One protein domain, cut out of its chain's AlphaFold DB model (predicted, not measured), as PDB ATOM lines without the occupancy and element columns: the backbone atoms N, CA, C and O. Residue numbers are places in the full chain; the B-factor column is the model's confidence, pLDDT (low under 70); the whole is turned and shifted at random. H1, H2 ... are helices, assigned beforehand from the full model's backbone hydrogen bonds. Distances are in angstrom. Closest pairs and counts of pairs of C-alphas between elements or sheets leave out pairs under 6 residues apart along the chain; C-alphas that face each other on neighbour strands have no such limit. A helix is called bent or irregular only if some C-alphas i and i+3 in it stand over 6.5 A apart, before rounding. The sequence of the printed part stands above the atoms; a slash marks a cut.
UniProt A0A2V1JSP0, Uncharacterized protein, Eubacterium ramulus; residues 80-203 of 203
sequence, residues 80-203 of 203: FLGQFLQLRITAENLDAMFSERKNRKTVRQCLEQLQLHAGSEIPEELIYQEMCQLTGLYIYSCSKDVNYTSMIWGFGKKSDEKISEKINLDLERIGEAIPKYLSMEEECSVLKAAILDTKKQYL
ATOM      1  N   PHE A  80     118.437 185.495 106.927       98.50
ATOM      2  CA  PHE A  80     117.146 185.502 107.619       98.50
ATOM      3  C   PHE A  80     117.041 186.719 108.530       98.50
ATOM      4  O   PHE A  80     116.030 187.418 108.496       98.50
ATOM      5  N   LEU A  81     118.114 187.053 109.256       97.69
ATOM      6  CA  LEU A  81     118.196 188.316 109.989       97.69
ATOM      7  C   LEU A  81     118.045 189.507 109.040       97.69
ATOM      8  O   LEU A  81     117.310 190.437 109.353       97.69
ATOM      9  N   GLY A  82     118.642 189.450 107.846       97.81
ATOM     10  CA  GLY A  82     118.410 190.441 106.792       97.81
ATOM     11  C   GLY A  82     116.923 190.644 106.464       97.81
ATOM     12  O   GLY A  82     116.456 191.785 106.439       97.81
ATOM     13  N   GLN A  83     116.160 189.561 106.285       98.50
ATOM     14  CA  GLN A  83     114.713 189.639 106.036       98.50
ATOM     15  C   GLN A  83     113.935 190.142 107.253       98.50
ATOM     16  O   GLN A  83     113.030 190.961 107.111       98.50
ATOM     17  N   PHE A  84     114.310 189.721 108.459       98.06
ATOM     18  CA  PHE A  84     113.682 190.187 109.694       98.06
ATOM     19  C   PHE A  84     113.851 191.704 109.879       98.06
ATOM     20  O   PHE A  84     112.905 192.416 110.220       98.06
ATOM     21  N   LEU A  85     115.038 192.237 109.572       96.94
ATOM     22  CA  LEU A  85     115.291 193.680 109.577       96.94
ATOM     23  C   LEU A  85     114.515 194.399 108.462       96.94
ATOM     24  O   LEU A  85     114.043 195.514 108.680       96.94
ATOM     25  N   GLN A  86     114.342 193.772 107.295       97.81
ATOM     26  CA  GLN A  86     113.505 194.312 106.223       97.81
ATOM     27  C   GLN A  86     112.034 194.401 106.648       97.81
ATOM     28  O   GLN A  86     111.404 195.428 106.393       97.81
ATOM     29  N   LEU A  87     111.510 193.390 107.351       98.06
ATOM     30  CA  LEU A  87     110.179 193.433 107.959       98.06
ATOM     31  C   LEU A  87     110.077 194.579 108.966       98.06
ATOM     32  O   LEU A  87     109.137 195.362 108.870       98.06
ATOM     33  N   ARG A  88     111.065 194.759 109.854       95.88
ATOM     34  CA  ARG A  88     111.100 195.898 110.791       95.88
ATOM     35  C   ARG A  88     111.003 197.244 110.066       95.88
ATOM     36  O   ARG A  88     110.166 198.071 110.413       95.88
ATOM     37  N   ILE A  89     111.822 197.446 109.031       94.12
ATOM     38  CA  ILE A  89     111.827 198.677 108.221       94.12
ATOM     39  C   ILE A  89     110.477 198.874 107.521       94.12
ATOM     40  O   ILE A  89     109.969 199.993 107.450       94.12
ATOM     41  N   THR A  90     109.877 197.805 106.999       95.12
ATOM     42  CA  THR A  90     108.536 197.866 106.408       95.12
ATOM     43  C   THR A  90     107.491 198.254 107.452       95.12
ATOM     44  O   THR A  90     106.633 199.079 107.154       95.12
ATOM     45  N   ALA A  91     107.603 197.736 108.677       93.94
ATOM     46  CA  ALA A  91     106.728 198.063 109.799       93.94
ATOM     47  C   ALA A  91     106.782 199.556 110.177       93.94
ATOM     48  O   ALA A  91     105.749 200.165 110.443       93.94
ATOM     49  N   GLU A  92     107.977 200.155 110.159       89.44
ATOM     50  CA  GLU A  92     108.193 201.588 110.416       89.44
ATOM     51  C   GLU A  92     107.545 202.501 109.356       89.44
ATOM     52  O   GLU A  92     107.316 203.674 109.633       89.44
ATOM     53  N   ASN A  93     107.244 201.978 108.161       87.00
ATOM     54  CA  ASN A  93     106.733 202.741 107.015       87.00
ATOM     55  C   ASN A  93     105.359 202.238 106.519       87.00
ATOM     56  O   ASN A  93     105.028 202.407 105.340       87.00
ATOM     57  N   LEU A  94     104.571 201.575 107.377       86.06
ATOM     58  CA  LEU A  94     103.293 200.961 106.984       86.06
ATOM     59  C   LEU A  94     102.254 201.975 106.488       86.06
ATOM     60  O   LEU A  94     101.535 201.700 105.529       86.06
ATOM     61  N   ASP A  95     102.194 203.139 107.125       82.81
ATOM     62  CA  ASP A  95     101.210 204.201 106.898       82.81
ATOM     63  C   ASP A  95     101.643 205.224 105.837       82.81
ATOM     64  O   ASP A  95     100.905 206.165 105.530       82.81
ATOM     65  N   ALA A  96     102.813 205.033 105.219       84.75
ATOM     66  CA  ALA A  96     103.272 205.895 104.141       84.75
ATOM     67  C   ALA A  96     102.258 205.899 102.981       84.75
ATOM     68  O   ALA A  96     101.755 204.851 102.557       84.75
ATOM     69  N   MET A  97     101.966 207.085 102.441       70.50
ATOM     70  CA  MET A  97     100.937 207.281 101.415       70.50
ATOM     71  C   MET A  97     101.154 206.346 100.209       70.50
ATOM     72  O   MET A  97     102.247 206.287  99.647       70.50
ATOM     73  N   PHE A  98     100.106 205.614  99.811       72.88
ATOM     74  CA  PHE A  98     100.114 204.653  98.693       72.88
ATOM     75  C   PHE A  98     101.137 203.499  98.800       72.88
ATOM     76  O   PHE A  98     101.472 202.870  97.794       72.88
ATOM     77  N   SER A  99     101.627 203.178 100.002       85.69
ATOM     78  CA  SER A  99     102.654 202.144 100.200       85.69
ATOM     79  C   SER A  99     102.116 200.711 100.314       85.69
ATOM     80  O   SER A  99     102.884 199.770 100.123       85.69
ATOM     81  N   GLU A 100     100.813 200.511 100.547       90.19
ATOM     82  CA  GLU A 100     100.239 199.202 100.909       90.19
ATOM     83  C   GLU A 100     100.592 198.084  99.915       90.19
ATOM     84  O   GLU A 100     101.091 197.028 100.302       90.19
ATOM     85  N   ARG A 101     100.422 198.326  98.607       92.12
ATOM     86  CA  ARG A 101     100.732 197.333  97.565       92.12
ATOM     87  C   ARG A 101     102.212 196.946  97.557       92.12
ATOM     88  O   ARG A 101     102.545 195.778  97.355       92.12
ATOM     89  N   LYS A 102     103.093 197.931  97.752       94.00
ATOM     90  CA  LYS A 102     104.542 197.722  97.830       94.00
ATOM     91  C   LYS A 102     104.887 196.945  99.099       94.00
ATOM     92  O   LYS A 102     105.582 195.943  98.999       94.00
ATOM     93  N   ASN A 103     104.349 197.357 100.245       95.12
ATOM     94  CA  ASN A 103     104.582 196.722 101.539       95.12
ATOM     95  C   ASN A 103     104.119 195.264 101.525       95.12
ATOM     96  O   ASN A 103     104.899 194.386 101.866       95.12
ATOM     97  N   ARG A 104     102.921 194.979 101.001       96.25
ATOM     98  CA  ARG A 104     102.419 193.612 100.792       96.25
ATOM     99  C   ARG A 104     103.366 192.765  99.948       96.25
ATOM    100  O   ARG A 104     103.661 191.630 100.307       96.25
ATOM    101  N   LYS A 105     103.869 193.308  98.834       96.50
ATOM    102  CA  LYS A 105     104.848 192.604  97.992       96.50
ATOM    103  C   LYS A 105     106.140 192.319  98.762       96.50
ATOM    104  O   LYS A 105     106.632 191.199  98.704       96.50
ATOM    105  N   THR A 106     106.670 193.308  99.477       97.31
ATOM    106  CA  THR A 106     107.896 193.163 100.273       97.31
ATOM    107  C   THR A 106     107.728 192.137 101.390       97.31
ATOM    108  O   THR A 106     108.589 191.277 101.539       97.31
ATOM    109  N   VAL A 107     106.614 192.169 102.127       97.75
ATOM    110  CA  VAL A 107     106.329 191.204 103.199       97.75
ATOM    111  C   VAL A 107     106.247 189.793 102.631       97.75
ATOM    112  O   VAL A 107     106.932 188.917 103.140       97.75
ATOM    113  N   ARG A 108     105.533 189.573 101.518       97.75
ATOM    114  CA  ARG A 108     105.487 188.251 100.865       97.75
ATOM    115  C   ARG A 108     106.860 187.738 100.453       97.75
ATOM    116  O   ARG A 108     107.158 186.576 100.682       97.75
ATOM    117  N   GLN A 109     107.706 188.604  99.901       98.12
ATOM    118  CA  GLN A 109     109.080 188.235  99.554       98.12
ATOM    119  C   GLN A 109     109.906 187.861 100.791       98.12
ATOM    120  O   GLN A 109     110.694 186.921 100.728       98.12
ATOM    121  N   CYS A 110     109.718 188.564 101.911       98.44
ATOM    122  CA  CYS A 110     110.369 188.209 103.171       98.44
ATOM    123  C   CYS A 110     109.877 186.844 103.671       98.44
ATOM    124  O   CYS A 110     110.700 185.998 103.999       98.44
ATOM    125  N   LEU A 111     108.559 186.605 103.684       98.25
ATOM    126  CA  LEU A 111     107.970 185.325 104.098       98.25
ATOM    127  C   LEU A 111     108.458 184.165 103.218       98.25
ATOM    128  O   LEU A 111     108.828 183.118 103.738       98.25
ATOM    129  N   GLU A 112     108.536 184.364 101.902       97.94
ATOM    130  CA  GLU A 112     109.073 183.372 100.966       97.94
ATOM    131  C   GLU A 112     110.524 183.008 101.309       97.94
ATOM    132  O   GLU A 112     110.856 181.833 101.459       97.94
ATOM    133  N   GLN A 113     111.379 184.012 101.517       98.06
ATOM    134  CA  GLN A 113     112.791 183.806 101.848       98.06
ATOM    135  C   GLN A 113     113.003 183.192 103.237       98.06
ATOM    136  O   GLN A 113     113.951 182.433 103.421       98.06
ATOM    137  N   LEU A 114     112.102 183.470 104.181       98.44
ATOM    138  CA  LEU A 114     112.062 182.867 105.516       98.44
ATOM    139  C   LEU A 114     111.393 181.481 105.539       98.44
ATOM    140  O   LEU A 114     111.262 180.901 106.610       98.44
ATOM    141  N   GLN A 115     110.980 180.950 104.381       98.25
ATOM    142  CA  GLN A 115     110.275 179.668 104.242       98.25
ATOM    143  C   GLN A 115     108.880 179.616 104.890       98.25
ATOM    144  O   GLN A 115     108.305 178.550 105.019       98.25
ATOM    145  N   LEU A 116     108.277 180.763 105.208       97.19
ATOM    146  CA  LEU A 116     106.949 180.883 105.831       97.19
ATOM    147  C   LEU A 116     105.781 180.842 104.826       97.19
ATOM    148  O   LEU A 116     104.642 181.133 105.176       97.19
ATOM    149  N   HIS A 117     106.056 180.564 103.553       92.69
ATOM    150  CA  HIS A 117     105.040 180.525 102.507       92.69
ATOM    151  C   HIS A 117     104.372 179.147 102.436       92.69
ATOM    152  O   HIS A 117     104.998 178.119 102.693       92.69
ATOM    153  N   ALA A 118     103.108 179.121 102.004       86.62
ATOM    154  CA  ALA A 118     102.415 177.870 101.726       86.62
ATOM    155  C   ALA A 118     103.169 177.072 100.647       86.62
ATOM    156  O   ALA A 118     103.423 177.587  99.557       86.62
ATOM    157  N   GLY A 119     103.506 175.816 100.952       87.75
ATOM    158  CA  GLY A 119     104.231 174.927 100.041       87.75
ATOM    159  C   GLY A 119     105.746 174.871 100.239       87.75
ATOM    160  O   GLY A 119     106.417 174.290  99.389       87.75
ATOM    161  N   SER A 120     106.290 175.429 101.331       92.56
ATOM    162  CA  SER A 120     107.675 175.127 101.713       92.56
ATOM    163  C   SER A 120     107.872 173.616 101.881       92.56
ATOM    164  O   SER A 120     107.007 172.916 102.407       92.56
ATOM    165  N   GLU A 121     109.025 173.112 101.439       94.62
ATOM    166  CA  GLU A 121     109.432 171.719 101.661       94.62
ATOM    167  C   GLU A 121     109.877 171.454 103.107       94.62
ATOM    168  O   GLU A 121     110.110 170.304 103.473       94.62
ATOM    169  N   ILE A 122     110.063 172.505 103.910       95.00
ATOM    170  CA  ILE A 122     110.484 172.383 105.303       95.00
ATOM    171  C   ILE A 122     109.234 172.264 106.186       95.00
ATOM    172  O   ILE A 122     108.335 173.096 106.053       95.00
ATOM    173  N   PRO A 123     109.171 171.282 107.107       94.12
ATOM    174  CA  PRO A 123     108.090 171.182 108.082       94.12
ATOM    175  C   PRO A 123     107.883 172.485 108.863       94.12
ATOM    176  O   PRO A 123     108.849 173.126 109.295       94.12
ATOM    177  N   GLU A 124     106.619 172.856 109.068       94.31
ATOM    178  CA  GLU A 124     106.237 174.098 109.749       94.31
ATOM    179  C   GLU A 124     106.831 174.175 111.160       94.31
ATOM    180  O   GLU A 124     107.281 175.238 111.587       94.31
ATOM    181  N   GLU A 125     106.930 173.041 111.856       94.31
ATOM    182  CA  GLU A 125     107.517 172.942 113.189       94.31
ATOM    183  C   GLU A 125     108.997 173.349 113.195       94.31
ATOM    184  O   GLU A 125     109.436 174.059 114.102       94.31
ATOM    185  N   LEU A 126     109.770 172.963 112.173       94.69
ATOM    186  CA  LEU A 126     111.181 173.346 112.061       94.69
ATOM    187  C   LEU A 126     111.331 174.822 111.679       94.69
ATOM    188  O   LEU A 126     112.215 175.499 112.206       94.69
ATOM    189  N   ILE A 127     110.453 175.344 110.816       97.06
ATOM    190  CA  ILE A 127     110.420 176.777 110.485       97.06
ATOM    191  C   ILE A 127     110.075 177.596 111.733       97.06
ATOM    192  O   ILE A 127     110.738 178.595 112.008       97.06
ATOM    193  N   TYR A 128     109.087 177.166 112.521       98.00
ATOM    194  CA  TYR A 128     108.715 177.800 113.785       98.00
ATOM    195  C   TYR A 128     109.908 177.863 114.747       98.00
ATOM    196  O   TYR A 128     110.238 178.945 115.232       98.00
ATOM    197  N   GLN A 129     110.611 176.745 114.968       97.25
ATOM    198  CA  GLN A 129     111.802 176.718 115.827       97.25
ATOM    199  C   GLN A 129     112.920 177.630 115.290       97.25
ATOM    200  O   GLN A 129     113.549 178.366 116.055       97.25
ATOM    201  N   GLU A 130     113.126 177.667 113.970       98.12
ATOM    202  CA  GLU A 130     114.095 178.566 113.336       98.12
ATOM    203  C   GLU A 130     113.713 180.046 113.524       98.12
ATOM    204  O   GLU A 130     114.588 180.885 113.754       98.12
ATOM    205  N   MET A 131     112.418 180.381 113.479       98.56
ATOM    206  CA  MET A 131     111.914 181.734 113.741       98.56
ATOM    207  C   MET A 131     112.011 182.114 115.223       98.56
ATOM    208  O   MET A 131     112.321 183.271 115.534       98.56
ATOM    209  N   CYS A 132     111.819 181.165 116.144       97.12
ATOM    210  CA  CYS A 132     112.061 181.371 117.572       97.12
ATOM    211  C   CYS A 132     113.536 181.702 117.824       97.12
ATOM    212  O   CYS A 132     113.837 182.703 118.485       97.12
ATOM    213  N   GLN A 133     114.446 180.921 117.225       96.69
ATOM    214  CA  GLN A 133     115.891 181.156 117.275       96.69
ATOM    215  C   GLN A 133     116.240 182.531 116.696       96.69
ATOM    216  O   GLN A 133     116.953 183.302 117.337       96.69
ATOM    217  N   LEU A 134     115.711 182.868 115.514       98.25
ATOM    218  CA  LEU A 134     115.968 184.140 114.836       98.25
ATOM    219  C   LEU A 134     115.505 185.336 115.674       98.25
ATOM    220  O   LEU A 134     116.235 186.319 115.814       98.25
ATOM    221  N   THR A 135     114.313 185.238 116.262       97.56
ATOM    222  CA  THR A 135     113.775 186.267 117.157       97.56
ATOM    223  C   THR A 135     114.660 186.409 118.397       97.56
ATOM    224  O   THR A 135     114.988 187.526 118.794       97.56
ATOM    225  N   GLY A 136     115.120 185.294 118.974       93.19
ATOM    226  CA  GLY A 136     116.030 185.292 120.120       93.19
ATOM    227  C   GLY A 136     117.372 185.945 119.786       93.19
ATOM    228  O   GLY A 136     117.853 186.789 120.542       93.19
ATOM    229  N   LEU A 137     117.932 185.637 118.611       93.75
ATOM    230  CA  LEU A 137     119.146 186.268 118.095       93.75
ATOM    231  C   LEU A 137     118.962 187.778 117.911       93.75
ATOM    232  O   LEU A 137     119.866 188.544 118.248       93.75
ATOM    233  N   TYR A 138     117.813 188.221 117.397       94.50
ATOM    234  CA  TYR A 138     117.502 189.642 117.248       94.50
ATOM    235  C   TYR A 138     117.455 190.357 118.608       94.50
ATOM    236  O   TYR A 138     118.162 191.351 118.793       94.50
ATOM    237  N   ILE A 139     116.714 189.814 119.583       89.75
ATOM    238  CA  ILE A 139     116.645 190.349 120.955       89.75
ATOM    239  C   ILE A 139     118.048 190.411 121.571       89.75
ATOM    240  O   ILE A 139     118.467 191.456 122.076       89.75
ATOM    241  N   TYR A 140     118.799 189.309 121.480       85.81
ATOM    242  CA  TYR A 140     120.163 189.215 121.990       85.81
ATOM    243  C   TYR A 140     121.067 190.278 121.360       85.81
ATOM    244  O   TYR A 140     121.715 191.038 122.081       85.81
ATOM    245  N   SER A 141     121.054 190.398 120.034       85.31
ATOM    246  CA  SER A 141     121.872 191.365 119.298       85.31
ATOM    247  C   SER A 141     121.532 192.805 119.690       85.31
ATOM    248  O   SER A 141     122.433 193.586 119.992       85.31
ATOM    249  N   CYS A 142     120.244 193.151 119.784       82.56
ATOM    250  CA  CYS A 142     119.807 194.478 120.222       82.56
ATOM    251  C   CYS A 142     120.178 194.781 121.683       82.56
ATOM    252  O   CYS A 142     120.504 195.922 121.997       82.56
ATOM    253  N   SER A 143     120.186 193.776 122.565       73.38
ATOM    254  CA  SER A 143     120.598 193.938 123.970       73.38
ATOM    255  C   SER A 143     122.110 194.154 124.149       73.38
ATOM    256  O   SER A 143     122.546 194.664 125.182       73.38
ATOM    257  N   LYS A 144     122.920 193.758 123.157       68.12
ATOM    258  CA  LYS A 144     124.390 193.858 123.173       68.12
ATOM    259  C   LYS A 144     124.946 195.039 122.402       68.12
ATOM    260  O   LYS A 144     126.097 195.406 122.633       68.12
ATOM    261  N   ASP A 145     124.169 195.612 121.491       59.75
ATOM    262  CA  ASP A 145     124.646 196.687 120.637       59.75
ATOM    263  C   ASP A 145     124.892 197.969 121.446       59.75
ATOM    264  O   ASP A 145     124.007 198.532 122.108       59.75
ATOM    265  N   VAL A 146     126.136 198.441 121.360       49.78
ATOM    266  CA  VAL A 146     126.596 199.676 121.988       49.78
ATOM    267  C   VAL A 146     125.800 200.864 121.446       49.78
ATOM    268  O   VAL A 146     125.453 201.729 122.224       49.78
ATOM    269  N   ASN A 147     125.374 200.871 120.174       47.22
ATOM    270  CA  ASN A 147     124.555 201.947 119.587       47.22
ATOM    271  C   ASN A 147     123.092 201.958 120.066       47.22
ATOM    272  O   ASN A 147     122.408 202.974 119.946       47.22
ATOM    273  N   TYR A 148     122.603 200.853 120.633       43.66
ATOM    274  CA  TYR A 148     121.307 200.799 121.318       43.66
ATOM    275  C   TYR A 148     121.421 201.245 122.791       43.66
ATOM    276  O   TYR A 148     120.429 201.665 123.395       43.66
ATOM    277  N   THR A 149     122.638 201.205 123.346       39.72
ATOM    278  CA  THR A 149     122.987 201.539 124.739       39.72
ATOM    279  C   THR A 149     123.782 202.849 124.901       39.72
ATOM    280  O   THR A 149     123.925 203.325 126.029       39.72
ATOM    281  N   SER A 150     124.259 203.479 123.822       38.44
ATOM    282  CA  SER A 150     125.131 204.657 123.856       38.44
ATOM    283  C   SER A 150     124.395 205.924 123.437       38.44
ATOM    284  O   SER A 150     124.100 206.129 122.258       38.44
ATOM    285  N   MET A 151     124.196 206.840 124.384       42.16
ATOM    286  CA  MET A 151     124.233 208.256 124.033       42.16
ATOM    287  C   MET A 151     125.683 208.638 123.747       42.16
ATOM    288  O   MET A 151     126.558 208.518 124.606       42.16
ATOM    289  N   ILE A 152     125.919 209.162 122.551       43.91
ATOM    290  CA  ILE A 152     127.019 210.091 122.322       43.91
ATOM    291  C   ILE A 152     126.670 211.341 123.157       43.91
ATOM    292  O   ILE A 152     125.609 211.922 122.947       43.91
ATOM    293  N   TRP A 153     127.546 211.708 124.101       41.94
ATOM    294  CA  TRP A 153     127.456 212.829 125.066       41.94
ATOM    295  C   TRP A 153     126.727 212.581 126.407       41.94
ATOM    296  O   TRP A 153     125.668 213.127 126.695       41.94
ATOM    297  N   GLY A 154     127.401 211.874 127.319       43.38
ATOM    298  CA  GLY A 154     127.623 212.406 128.674       43.38
ATOM    299  C   GLY A 154     126.561 212.238 129.768       43.38
ATOM    300  O   GLY A 154     126.884 212.557 130.906       43.38
ATOM    301  N   PHE A 155     125.360 211.704 129.513       41.94
ATOM    302  CA  PHE A 155     124.370 211.486 130.586       41.94
ATOM    303  C   PHE A 155     123.604 210.155 130.451       41.94
ATOM    304  O   PHE A 155     122.508 210.098 129.905       41.94
ATOM    305  N   GLY A 156     124.176 209.092 131.030       46.66
ATOM    306  CA  GLY A 156     123.463 207.861 131.413       46.66
ATOM    307  C   GLY A 156     123.354 206.759 130.348       46.66
ATOM    308  O   GLY A 156     123.105 207.014 129.173       46.66
ATOM    309  N   LYS A 157     123.503 205.495 130.780       45.56
ATOM    310  CA  LYS A 157     123.058 204.319 130.008       45.56
ATOM    311  C   LYS A 157     121.546 204.429 129.789       45.56
ATOM    312  O   LYS A 157     120.824 204.806 130.713       45.56
ATOM    313  N   LYS A 158     121.047 204.053 128.608       50.34
ATOM    314  CA  LYS A 158     119.617 203.749 128.445       50.34
ATOM    315  C   LYS A 158     119.296 202.630 129.449       50.34
ATOM    316  O   LYS A 158     120.035 201.649 129.478       50.34
ATOM    317  N   SER A 159     118.293 202.799 130.317       57.41
ATOM    318  CA  SER A 159     117.904 201.722 131.235       57.41
ATOM    319  C   SER A 159     117.525 200.489 130.415       57.41
ATOM    320  O   SER A 159     116.946 200.626 129.332       57.41
ATOM    321  N   ASP A 160     117.841 199.301 130.927       66.31
ATOM    322  CA  ASP A 160     117.504 198.025 130.283       66.31
ATOM    323  C   ASP A 160     116.010 197.958 129.895       66.31
ATOM    324  O   ASP A 160     115.657 197.432 128.843       66.31
ATOM    325  N   GLU A 161     115.143 198.608 130.680       73.12
ATOM    326  CA  GLU A 161     113.710 198.793 130.422       73.12
ATOM    327  C   GLU A 161     113.412 199.479 129.080       73.12
ATOM    328  O   GLU A 161     112.690 198.932 128.256       73.12
ATOM    329  N   LYS A 162     114.042 200.621 128.773       73.75
ATOM    330  CA  LYS A 162     113.801 201.331 127.504       73.75
ATOM    331  C   LYS A 162     114.371 200.595 126.287       73.75
ATOM    332  O   LYS A 162     114.041 200.931 125.145       73.75
ATOM    333  N   ILE A 163     115.337 199.697 126.483       77.25
ATOM    334  CA  ILE A 163     115.832 198.814 125.416       77.25
ATOM    335  C   ILE A 163     114.795 197.725 125.171       77.25
ATOM    336  O   ILE A 163     114.376 197.563 124.026       77.25
ATOM    337  N   SER A 164     114.328 197.081 126.243       82.12
ATOM    338  CA  SER A 164     113.247 196.094 126.206       82.12
ATOM    339  C   SER A 164     111.985 196.650 125.540       82.12
ATOM    340  O   SER A 164     111.497 196.052 124.587       82.12
ATOM    341  N   GLU A 165     111.525 197.849 125.910       87.44
ATOM    342  CA  GLU A 165     110.360 198.507 125.294       87.44
ATOM    343  C   GLU A 165     110.503 198.680 123.777       87.44
ATOM    344  O   GLU A 165     109.555 198.449 123.029       87.44
ATOM    345  N   LYS A 166     111.689 199.085 123.303       89.00
ATOM    346  CA  LYS A 166     111.917 199.305 121.869       89.00
ATOM    347  C   LYS A 166     111.972 197.982 121.106       89.00
ATOM    348  O   LYS A 166     111.380 197.890 120.036       89.00
ATOM    349  N   ILE A 167     112.622 196.963 121.673       90.69
ATOM    350  CA  ILE A 167     112.616 195.608 121.113       90.69
ATOM    351  C   ILE A 167     111.177 195.078 121.071       90.69
ATOM    352  O   ILE A 167     110.745 194.575 120.039       90.69
ATOM    353  N   ASN A 168     110.412 195.245 122.152       92.81
ATOM    354  CA  ASN A 168     109.020 194.819 122.217       92.81
ATOM    355  C   ASN A 168     108.168 195.498 121.135       92.81
ATOM    356  O   ASN A 168     107.444 194.819 120.413       92.81
ATOM    357  N   LEU A 169     108.314 196.816 120.964       94.31
ATOM    358  CA  LEU A 169     107.616 197.571 119.926       94.31
ATOM    359  C   LEU A 169     107.996 197.108 118.512       94.31
ATOM    360  O   LEU A 169     107.118 196.974 117.660       94.31
ATOM    361  N   ASP A 170     109.282 196.859 118.250       95.25
ATOM    362  CA  ASP A 170     109.747 196.338 116.960       95.25
ATOM    363  C   ASP A 170     109.095 194.971 116.670       95.25
ATOM    364  O   ASP A 170     108.569 194.746 115.577       95.25
ATOM    365  N   LEU A 171     109.038 194.090 117.672       97.12
ATOM    366  CA  LEU A 171     108.426 192.766 117.566       97.12
ATOM    367  C   LEU A 171     106.895 192.810 117.426       97.12
ATOM    368  O   LEU A 171     106.345 192.060 116.623       97.12
ATOM    369  N   GLU A 172     106.196 193.693 118.142       96.81
ATOM    370  CA  GLU A 172     104.747 193.913 117.985       96.81
ATOM    371  C   GLU A 172     104.411 194.445 116.593       96.81
ATOM    372  O   GLU A 172     103.453 194.011 115.951       96.81
ATOM    373  N   ARG A 173     105.234 195.354 116.071       96.12
ATOM    374  CA  ARG A 173     105.046 195.876 114.719       96.12
ATOM    375  C   ARG A 173     105.192 194.783 113.663       96.12
ATOM    376  O   ARG A 173     104.373 194.725 112.748       96.12
ATOM    377  N   ILE A 174     106.186 193.906 113.801       97.69
ATOM    378  CA  ILE A 174     106.404 192.789 112.873       97.69
ATOM    379  C   ILE A 174     105.313 191.721 113.018       97.69
ATOM    380  O   ILE A 174     104.711 191.325 112.024       97.69
ATOM    381  N   GLY A 175     105.057 191.256 114.243       96.94
ATOM    382  CA  GLY A 175     104.176 190.122 114.520       96.94
ATOM    383  C   GLY A 175     102.683 190.453 114.543       96.94
ATOM    384  O   GLY A 175     101.865 189.543 114.435       96.94
ATOM    385  N   GLU A 176     102.295 191.725 114.675       96.50
ATOM    386  CA  GLU A 176     100.884 192.119 114.803       96.50
ATOM    387  C   GLU A 176     100.480 193.271 113.881       96.50
ATOM    388  O   GLU A 176      99.477 193.150 113.174       96.50
ATOM    389  N   ALA A 177     101.249 194.366 113.830       96.44
ATOM    390  CA  ALA A 177     100.859 195.528 113.026       96.44
ATOM    391  C   ALA A 177     100.927 195.251 111.516       96.44
ATOM    392  O   ALA A 177      99.966 195.560 110.813       96.44
ATOM    393  N   ILE A 178     102.013 194.639 111.021       97.06
ATOM    394  CA  ILE A 178     102.133 194.230 109.611       97.06
ATOM    395  C   ILE A 178     100.974 193.299 109.212       97.06
ATOM    396  O   ILE A 178     100.263 193.647 108.263       97.06
ATOM    397  N   PRO A 179     100.738 192.160 109.906       96.50
ATOM    398  CA  PRO A 179      99.658 191.251 109.540       96.50
ATOM    399  C   PRO A 179      98.293 191.932 109.529       96.50
ATOM    400  O   PRO A 179      97.563 191.796 108.554       96.50
ATOM    401  N   LYS A 180      97.975 192.728 110.555       96.19
ATOM    402  CA  LYS A 180      96.678 193.406 110.662       96.19
ATOM    403  C   LYS A 180      96.484 194.474 109.588       96.19
ATOM    404  O   LYS A 180      95.427 194.550 108.971       96.19
ATOM    405  N   TYR A 181      97.488 195.323 109.374       95.50
ATOM    406  CA  TYR A 181      97.392 196.433 108.425       95.50
ATOM    407  C   TYR A 181      97.281 195.940 106.980       95.50
ATOM    408  O   TYR A 181      96.570 196.531 106.175       95.50
ATOM    409  N   LEU A 182      97.973 194.846 106.652       95.62
ATOM    410  CA  LEU A 182      97.958 194.269 105.312       95.62
ATOM    411  C   LEU A 182      96.919 193.153 105.150       95.62
ATOM    412  O   LEU A 182      96.807 192.625 104.049       95.62
ATOM    413  N   SER A 183      96.150 192.781 106.172       96.38
ATOM    414  CA  SER A 183      95.247 191.616 106.121       96.38
ATOM    415  C   SER A 183      95.983 190.330 105.698       96.38
ATOM    416  O   SER A 183      95.627 189.682 104.712       96.38
ATOM    417  N   MET A 184      97.101 190.045 106.366       96.62
ATOM    418  CA  MET A 184      98.010 188.913 106.127       96.62
ATOM    419  C   MET A 184      98.181 188.055 107.394       96.62
ATOM    420  O   MET A 184      99.228 187.455 107.612       96.62
ATOM    421  N   GLU A 185      97.179 188.022 108.274       97.50
ATOM    422  CA  GLU A 185      97.229 187.317 109.559       97.50
ATOM    423  C   GLU A 185      97.493 185.816 109.413       97.50
ATOM    424  O   GLU A 185      98.261 185.263 110.197       97.50
ATOM    425  N   GLU A 186      96.904 185.179 108.402       95.69
ATOM    426  CA  GLU A 186      97.131 183.764 108.099       95.69
ATOM    427  C   GLU A 186      98.547 183.528 107.550       95.69
ATOM    428  O   GLU A 186      99.285 182.712 108.101       95.69
ATOM    429  N   GLU A 187      98.964 184.319 106.546       95.12
ATOM    430  CA  GLU A 187     100.304 184.250 105.929       95.12
ATOM    431  C   GLU A 187     101.433 184.469 106.964       95.12
ATOM    432  O   GLU A 187     102.523 183.921 106.830       95.12
ATOM    433  N   CYS A 188     101.184 185.262 108.013       97.19
ATOM    434  CA  CYS A 188     102.164 185.597 109.053       97.19
ATOM    435  C   CYS A 188     102.008 184.790 110.357       97.19
ATOM    436  O   CYS A 188     102.687 185.099 111.340       97.19
ATOM    437  N   SER A 189     101.110 183.805 110.409       97.06
ATOM    438  CA  SER A 189     100.708 183.125 111.651       97.06
ATOM    439  C   SER A 189     101.877 182.470 112.401       97.06
ATOM    440  O   SER A 189     102.049 182.719 113.597       97.06
ATOM    441  N   VAL A 190     102.730 181.724 111.696       97.19
ATOM    442  CA  VAL A 190     103.917 181.055 112.261       97.19
ATOM    443  C   VAL A 190     104.932 182.067 112.798       97.19
ATOM    444  O   VAL A 190     105.411 181.932 113.923       97.19
ATOM    445  N   LEU A 191     105.215 183.131 112.037       98.25
ATOM    446  CA  LEU A 191     106.120 184.200 112.471       98.25
ATOM    447  C   LEU A 191     105.596 184.898 113.729       98.25
ATOM    448  O   LEU A 191     106.353 185.146 114.665       98.25
ATOM    449  N   LYS A 192     104.294 185.197 113.763       98.06
ATOM    450  CA  LYS A 192     103.642 185.789 114.931       98.06
ATOM    451  C   LYS A 192     103.758 184.875 116.148       98.06
ATOM    452  O   LYS A 192     104.111 185.362 117.219       98.06
ATOM    453  N   ALA A 193     103.473 183.582 115.997       97.19
ATOM    454  CA  ALA A 193     103.573 182.614 117.086       97.19
ATOM    455  C   ALA A 193     105.000 182.562 117.652       97.19
ATOM    456  O   ALA A 193     105.186 182.758 118.852       97.19
ATOM    457  N   ALA A 194     106.001 182.423 116.779       97.00
ATOM    458  CA  ALA A 194     107.406 182.403 117.172       97.00
ATOM    459  C   ALA A 194     107.823 183.687 117.906       97.00
ATOM    460  O   ALA A 194     108.457 183.635 118.957       97.00
ATOM    461  N   ILE A 195     107.407 184.856 117.405       98.12
ATOM    462  CA  ILE A 195     107.679 186.134 118.068       98.12
ATOM    463  C   ILE A 195     107.047 186.180 119.462       98.12
ATOM    464  O   ILE A 195     107.714 186.568 120.418       98.12
ATOM    465  N   LEU A 196     105.772 185.807 119.597       95.06
ATOM    466  CA  LEU A 196     105.065 185.861 120.877       95.06
ATOM    467  C   LEU A 196     105.679 184.928 121.919       95.06
ATOM    468  O   LEU A 196     105.801 185.317 123.081       95.06
ATOM    469  N   ASP A 197     106.071 183.723 121.523       92.56
ATOM    470  CA  ASP A 197     106.647 182.752 122.447       92.56
ATOM    471  C   ASP A 197     108.071 183.130 122.848       92.56
ATOM    472  O   ASP A 197     108.386 183.139 124.041       92.56
ATOM    473  N   THR A 198     108.896 183.586 121.902       90.50
ATOM    474  CA  THR A 198     110.225 184.114 122.222       90.50
ATOM    475  C   THR A 198     110.133 185.366 123.098       90.50
ATOM    476  O   THR A 198     110.894 185.497 124.055       90.50
ATOM    477  N   LYS A 199     109.178 186.278 122.861       89.31
ATOM    478  CA  LYS A 199     108.962 187.443 123.740       89.31
ATOM    479  C   LYS A 199     108.754 187.015 125.191       89.31
ATOM    480  O   LYS A 199     109.476 187.504 126.045       89.31
ATOM    481  N   LYS A 200     107.842 186.068 125.456       86.12
ATOM    482  CA  LYS A 200     107.563 185.564 126.820       86.12
ATOM    483  C   LYS A 200     108.801 184.990 127.511       86.12
ATOM    484  O   LYS A 200     108.867 184.981 128.735       86.12
ATOM    485  N   GLN A 201     109.737 184.445 126.737       81.19
ATOM    486  CA  GLN A 201     110.955 183.843 127.266       81.19
ATOM    487  C   GLN A 201     112.032 184.883 127.611       81.19
ATOM    488  O   GLN A 201     112.798 184.662 128.548       81.19
ATOM    489  N   TYR A 202     112.127 185.980 126.853       77.62
ATOM    490  CA  TYR A 202     113.277 186.894 126.909       77.62
ATOM    491  C   TYR A 202     112.965 188.328 127.364       77.62
ATOM    492  O   TYR A 202     113.910 189.035 127.723       77.62
ATOM    493  N   LEU A 203     111.703 188.771 127.334       78.88
ATOM    494  CA  LEU A 203     111.261 190.129 127.692       78.88
ATOM    495  C   LEU A 203     110.232 190.091 128.826       78.88
ATOM    496  O   LEU A 203     110.366 190.950 129.727       78.88
TER     497      LEU A 203
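This is residues 80 to 203 of the 203 residues of an uncharacterized protein of Eubacterium ramulus (UniProt A0A2V1JSP0). What is the shape? The long helix H5, H6 folded back along it and H3 form a loose-angled three-helix bundle, and the hairpin of H1 and H2 is set crosswise, with H1 packed on H5. The loop of residues 151 to 156 sticks out at one end, near short H4. What is it made of? The 124 printed residues hold six named helices, H1 to H6 in chain order, and no named strand: all helix, compact, radius of gyration of the C-alphas 15.3 A, spans 52 by 36 by 20 A.

Where is the longest helix? H5, residues 160 to 182, is 31.9 A long from C-alpha 160 at (117.504, 198.025, 130.283), with a kink of 31 degrees near residue 173; it is only just irregular, C-alphas 175 and 178 being 6.7 A apart. Where are the others? H6 is residues 189 to 202, 20.1 A, ending at C-alpha 202 (113.277, 186.894, 126.909); H3 is 124 to 144, 30.0 A; H4 is 146 to 149; H1 is 80 to 92, 18.6 A, from C-alpha 80 (117.146, 185.502, 107.619); H2 is 100 to 113, 19.9 A.

How does the up-and-down bundle, each helix running against the one before it, fit together? Residues 168 to 176 of H5 touch H6 in a hairpin, at a shallow tilt of 12 degrees, opposite ways; the closest C-alphas, Gly 175 and Lys 192, are 4.4 A apart. H3 touches H6 at a steep tilt of 44 degrees, the same way, closest at C-alphas Cys 132 and Ala 194, 4.8 A. Residues 139 to 143 of H3 touch residues 163 to 167 of H5, closest at C-alphas Ile 139 and Ile 167, 6.6 A. What of the rest? Residues 87 to 92 of H1 touch residues 170 to 178 of H5, about perpendicular at 80 degrees, closest at C-alphas Ala 91 and Arg 173, 5.6 A. H1 and H2, a hairpin, touch at C-alphas Gln 83 and Cys 110, 5.4 A; H4 is close to but not clearly touching H5, while H2 and H6 are apart. Are the backbones whole? In H1, H2, H3 and H6 every O i to N i+4 pair is within hydrogen-bond range, in H5 16 of 19, and H4 is too short for such a pair.

How large is it? The two C-alphas farthest apart, Gly 119 and Gly 154, are 52.6 A apart. Is it continuous and confident? The printed part has no cut and no long link; residues 144 to 160 have pLDDT under 70.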